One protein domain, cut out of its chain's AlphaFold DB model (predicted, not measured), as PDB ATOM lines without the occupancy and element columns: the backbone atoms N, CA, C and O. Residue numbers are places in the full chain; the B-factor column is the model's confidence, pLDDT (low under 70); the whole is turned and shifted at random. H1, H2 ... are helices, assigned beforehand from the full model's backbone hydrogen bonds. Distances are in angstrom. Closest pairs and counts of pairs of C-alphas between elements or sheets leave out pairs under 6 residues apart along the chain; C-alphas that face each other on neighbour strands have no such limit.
ATOM      1  N   GLY A  85     122.064 123.243 106.445       83.19
ATOM      2  CA  GLY A  85     121.234 123.472 107.622       83.19
ATOM      3  C   GLY A  85     121.739 124.659 108.426       83.19
ATOM      4  O   GLY A  85     121.022 125.641 108.576       83.19
ATOM      5  N   GLN A  86     123.014 124.619 108.819       80.31
ATOM      6  CA  GLN A  86     123.661 125.721 109.527       80.31
ATOM      7  C   GLN A  86     123.554 127.036 108.748       80.31
ATOM      8  O   GLN A  86     123.114 128.034 109.297       80.31
ATOM      9  N   ARG A  87     123.834 127.030 107.437       85.25
ATOM     10  CA  ARG A  87     123.717 128.242 106.603       85.25
ATOM     11  C   ARG A  87     122.294 128.796 106.540       85.25
ATOM     12  O   ARG A  87     122.113 130.007 106.502       85.25
ATOM     13  N   ALA A  88     121.290 127.925 106.486       82.31
ATOM     14  CA  ALA A  88     119.887 128.325 106.486       82.31
ATOM     15  C   ALA A  88     119.461 128.900 107.850       82.31
ATOM     16  O   ALA A  88     118.740 129.897 107.890       82.31
ATOM     17  N   VAL A  89     119.968 128.335 108.953       80.88
ATOM     18  CA  VAL A  89     119.794 128.874 110.313       80.88
ATOM     19  C   VAL A  89     120.470 130.241 110.446       80.88
ATOM     20  O   VAL A  89     119.802 131.203 110.812       80.88
ATOM     21  N   ASP A  90     121.744 130.357 110.067       82.75
ATOM     22  CA  ASP A  90     122.524 131.602 110.148       82.75
ATOM     23  C   ASP A  90     121.916 132.717 109.279       82.75
ATOM     24  O   ASP A  90     121.929 133.889 109.649       82.75
ATOM     25  N   ALA A  91     121.346 132.360 108.123       84.00
ATOM     26  CA  ALA A  91     120.654 133.293 107.237       84.00
ATOM     27  C   ALA A  91     119.210 133.608 107.673       84.00
ATOM     28  O   ALA A  91     118.557 134.429 107.025       84.00
ATOM     29  N   GLY A  92     118.684 132.940 108.707       79.38
ATOM     30  CA  GLY A  92     117.298 133.082 109.159       79.38
ATOM     31  C   GLY A  92     116.258 132.684 108.105       79.38
ATOM     32  O   GLY A  92     115.154 133.228 108.091       79.38
ATOM     33  N   LYS A  93     116.600 131.779 107.179       81.00
ATOM     34  CA  LYS A  93     115.735 131.378 106.059       81.00
ATOM     35  C   LYS A  93     115.495 129.875 106.064       81.00
ATOM     36  O   LYS A  93     116.434 129.094 105.967       81.00
ATOM     37  N   PHE A  94     114.224 129.481 106.087       76.31
ATOM     38  CA  PHE A  94     113.814 128.084 105.954       76.31
ATOM     39  C   PHE A  94     114.236 127.521 104.586       76.31
ATOM     40  O   PHE A  94     113.860 128.066 103.546       76.31
ATOM     41  N   ASN A  95     115.001 126.424 104.579       78.44
ATOM     42  CA  ASN A  95     115.395 125.726 103.356       78.44
ATOM     43  C   ASN A  95     114.851 124.285 103.360       78.44
ATOM     44  O   ASN A  95     115.485 123.400 103.938       78.44
ATOM     45  N   PRO A  96     113.726 124.014 102.668       74.44
ATOM     46  CA  PRO A  96     113.123 122.681 102.635       74.44
ATOM     47  C   PRO A  96     113.937 121.656 101.840       74.44
ATOM     48  O   PRO A  96     113.702 120.458 101.971       74.44
ATOM     49  N   ARG A  97     114.861 122.105 100.979       79.75
ATOM     50  CA  ARG A  97     115.672 121.215 100.133       79.75
ATOM     51  C   ARG A  97     116.875 120.643 100.880       79.75
ATOM     52  O   ARG A  97     117.446 119.648 100.446       79.75
ATOM     53  N   CYS A  98     117.241 121.261 101.997       81.25
ATOM     54  CA  CYS A  98     118.303 120.801 102.867       81.25
ATOM     55  C   CYS A  98     117.760 119.789 103.882       81.25
ATOM     56  O   CYS A  98     116.956 120.138 104.747       81.25
ATOM     57  N   LYS A  99     118.211 118.534 103.817       77.25
ATOM     58  CA  LYS A  99     117.762 117.494 104.758       77.25
ATOM     59  C   LYS A  99     118.321 117.713 106.158       77.25
ATOM     60  O   LYS A  99     117.637 117.443 107.139       77.25
ATOM     61  N   GLU A 100     119.534 118.247 106.244       76.12
ATOM     62  CA  GLU A 100     120.192 118.617 107.491       76.12
ATOM     63  C   GLU A 100     119.392 119.691 108.226       76.12
ATOM     64  O   GLU A 100     119.261 119.628 109.442       76.12
ATOM     65  N   TYR A 101     118.788 120.636 107.498       72.69
ATOM     66  CA  TYR A 101     117.969 121.697 108.084       72.69
ATOM     67  C   TYR A 101     116.734 121.156 108.815       72.69
ATOM     68  O   TYR A 101     116.377 121.670 109.870       72.69
ATOM     69  N   GLN A 102     116.128 120.071 108.320       69.00
ATOM     70  CA  GLN A 102     115.039 119.391 109.038       69.00
ATOM     71  C   GLN A 102     115.502 118.843 110.398       69.00
ATOM     72  O   GLN A 102     114.709 118.804 111.328       69.00
ATOM     73  N   GLY A 103     116.780 118.471 110.534       65.69
ATOM     74  CA  GLY A 103     117.378 118.090 111.819       65.69
ATOM     75  C   GLY A 103     117.641 119.259 112.755       65.69
ATOM     76  O   GLY A 103     117.550 119.100 113.959       65.69
ATOM     77  N   TYR A 104     117.926 120.446 112.219       61.12
ATOM     78  CA  TYR A 104     118.106 121.646 113.042       61.12
ATOM     79  C   TYR A 104     116.800 122.147 113.668       61.12
ATOM     80  O   TYR A 104     116.837 122.771 114.725       61.12
ATOM     81  N   LEU A 105     115.654 121.878 113.033       64.12
ATOM     82  CA  LEU A 105     114.336 122.173 113.603       64.12
ATOM     83  C   LEU A 105     113.938 121.201 114.729       64.12
ATOM     84  O   LEU A 105     112.991 121.491 115.455       64.12
ATOM     85  N   ASP A 106     114.669 120.094 114.889       61.34
ATOM     86  CA  ASP A 106     114.490 119.103 115.951       61.34
ATOM     87  C   ASP A 106     115.795 118.978 116.770       61.34
ATOM     88  O   ASP A 106     116.631 118.108 116.495       61.34
ATOM     89  N   PRO A 107     116.049 119.902 117.722       52.22
ATOM     90  CA  PRO A 107     117.324 120.004 118.430       52.22
ATOM     91  C   PRO A 107     117.599 118.737 119.256       52.22
ATOM     92  O   PRO A 107     117.137 118.588 120.384       52.22
ATOM     93  N   GLY A 108     118.371 117.819 118.669       55.50
ATOM     94  CA  GLY A 108     118.704 116.504 119.225       55.50
ATOM     95  C   GLY A 108     118.722 115.372 118.189       55.50
ATOM     96  O   GLY A 108     119.273 114.307 118.466       55.50
ATOM     97  N   GLY A 109     118.163 115.592 116.993       57.81
ATOM     98  CA  GLY A 109     118.087 114.594 115.926       57.81
ATOM     99  C   GLY A 109     119.241 114.652 114.919       57.81
ATOM    100  O   GLY A 109     119.774 115.711 114.596       57.81
ATOM    101  N   SER A 110     119.590 113.507 114.330       63.19
ATOM    102  CA  SER A 110     120.600 113.374 113.263       63.19
ATOM    103  C   SER A 110     120.149 113.905 111.888       63.19
ATOM    104  O   SER A 110     120.783 113.617 110.871       63.19
ATOM    105  N   GLY A 111     119.065 114.684 111.827       66.94
ATOM    106  CA  GLY A 111     118.393 115.022 110.575       66.94
ATOM    107  C   GLY A 111     117.338 114.008 110.156       66.94
ATOM    108  O   GLY A 111     117.139 112.967 110.780       66.94
ATOM    109  N   ARG A 112     116.628 114.329 109.070       75.44
ATOM    110  CA  ARG A 112     115.624 113.426 108.504       75.44
ATOM    111  C   ARG A 112     116.323 112.204 107.883       75.44
ATOM    112  O   ARG A 112     117.194 112.397 107.029       75.44
ATOM    113  N   PRO A 113     115.916 110.963 108.207       78.69
ATOM    114  CA  PRO A 113     116.449 109.773 107.543       78.69
ATOM    115  C   PRO A 113     116.130 109.784 106.040       78.69
ATOM    116  O   PRO A 113     115.167 110.422 105.610       78.69
ATOM    117  N   LYS A 114     116.911 109.067 105.221       82.94
ATOM    118  CA  LYS A 114     116.634 108.947 103.775       82.94
ATOM    119  C   LYS A 114     115.246 108.323 103.536       82.94
ATOM    120  O   LYS A 114     114.851 107.403 104.247       82.94
ATOM    121  N   THR A 115     114.483 108.823 102.556       85.75
ATOM    122  CA  THR A 115     113.250 108.137 102.104       85.75
ATOM    123  C   THR A 115     113.592 106.827 101.397       85.75
ATOM    124  O   THR A 115     114.670 106.680 100.827       85.75
ATOM    125  N   SER A 116     112.621 105.915 101.312       87.00
ATOM    126  CA  SER A 116     112.710 104.748 100.429       87.00
ATOM    127  C   SER A 116     113.003 105.131  98.974       87.00
ATOM    128  O   SER A 116     113.811 104.469  98.336       87.00
ATOM    129  N   GLY A 117     112.409 106.215  98.460       88.56
ATOM    130  CA  GLY A 117     112.668 106.693  97.097       88.56
ATOM    131  C   GLY A 117     114.107 107.175  96.893       88.56
ATOM    132  O   GLY A 117     114.725 106.854  95.889       88.56
ATOM    133  N   GLU A 118     114.680 107.875  97.871       88.75
ATOM    134  CA  GLU A 118     116.077 108.327  97.826       88.75
ATOM    135  C   GLU A 118     117.059 107.160  97.902       88.75
ATOM    136  O   GLU A 118     118.070 107.169  97.208       88.75
ATOM    137  N   ILE A 119     116.749 106.147  98.715       90.94
ATOM    138  CA  ILE A 119     117.545 104.917  98.799       90.94
ATOM    139  C   ILE A 119     117.484 104.161  97.467       90.94
ATOM    140  O   ILE A 119     118.513 103.707  96.975       90.94
ATOM    141  N   GLN A 120     116.299 104.049  96.862       91.06
ATOM    142  CA  GLN A 120     116.131 103.412  95.555       91.06
ATOM    143  C   GLN A 120     116.883 104.170  94.460       91.06
ATOM    144  O   GLN A 120     117.585 103.548  93.674       91.06
ATOM    145  N   HIS A 121     116.790 105.500  94.434       91.69
ATOM    146  CA  HIS A 121     117.518 106.341  93.482       91.69
ATOM    147  C   HIS A 121     119.029 106.158  93.622       91.69
ATOM    148  O   HIS A 121     119.719 105.898  92.641       91.69
ATOM    149  N   GLU A 122     119.554 106.243  94.843       91.38
ATOM    150  CA  GLU A 122     120.980 106.055  95.115       91.38
ATOM    151  C   GLU A 122     121.451 104.650  94.722       91.38
ATOM    152  O   GLU A 122     122.513 104.504  94.117       91.38
ATOM    153  N   TYR A 123     120.638 103.625  94.992       92.38
ATOM    154  CA  TYR A 123     120.905 102.261  94.550       92.38
ATOM    155  C   TYR A 123     120.938 102.154  93.021       92.38
ATOM    156  O   TYR A 123     121.890 101.612  92.465       92.38
ATOM    157  N   LEU A 124     119.950 102.717  92.322       93.81
ATOM    158  CA  LEU A 124     119.902 102.710  90.860       93.81
ATOM    159  C   LEU A 124     121.100 103.454  90.244       93.81
ATOM    160  O   LEU A 124     121.659 102.986  89.252       93.81
ATOM    161  N   CYS A 125     121.544 104.553  90.858       93.31
ATOM    162  CA  CYS A 125     122.767 105.257  90.473       93.31
ATOM    163  C   CYS A 125     124.025 104.400  90.672       93.31
ATOM    164  O   CYS A 125     124.863 104.338  89.776       93.31
ATOM    165  N   GLN A 126     124.159 103.699  91.803       92.19
ATOM    166  CA  GLN A 126     125.305 102.810  92.053       92.19
ATOM    167  C   GLN A 126     125.358 101.620  91.089       92.19
ATOM    168  O   GLN A 126     126.441 101.166  90.734       92.19
ATOM    169  N   GLN A 127     124.198 101.124  90.660       93.69
ATOM    170  CA  GLN A 127     124.090 100.018  89.708       93.69
ATOM    171  C   GLN A 127     124.199 100.461  88.237       93.69
ATOM    172  O   GLN A 127     124.228  99.614  87.348       93.69
ATOM    173  N   GLY A 128     124.254 101.769  87.960       90.75
ATOM    174  CA  GLY A 128     124.340 102.302  86.596       90.75
ATOM    175  C   GLY A 128     123.028 102.237  85.806       90.75
ATOM    176  O   GLY A 128     123.056 102.306  84.580       90.75
TER     177      GLY A 128
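This is residues 85 to 128 of the 135 residues of an uncharacterized protein of Amycolatopsis niigatensis (UniProt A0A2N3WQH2). Residues 115 to 128, with H3, stick out as an arm from a small body in which two short helices, H1 and H2, meet at a steep angle. The 44 printed residues include three named helices, in the order H1, H2, H3, and no named strand: the class is all helix. The whole is loose, with a radius of gyration of the C-alphas of 13.1 A, and elongated, spanning 38 by 20 by 12 A.

H3, residues 116 to 126, is 15.2 A long and ends at C-alpha 126 (125.305, 102.810, 92.053). H2 is residues 99 to 104. H1, residues 85 to 90, begins at C-alpha 85 (121.234, 123.472, 107.622).

H3 is apart from H1 and H2. H1 and H2 touch, their closest C-alphas being those of Gly 85 and Tyr 101, 3.7 A apart. They run the same way at a steep tilt of 53 degrees. Every O i to N i+4 pair is within hydrogen-bond range in H1 and H3, and 1 of 2 in H2.

The C-alphas farthest apart, of Gly 92 and Gln 127, are 39.0 A apart. The printed part has no cut. The link from H2 to H3 is long. Residues 102 to 111 have pLDDT under 70.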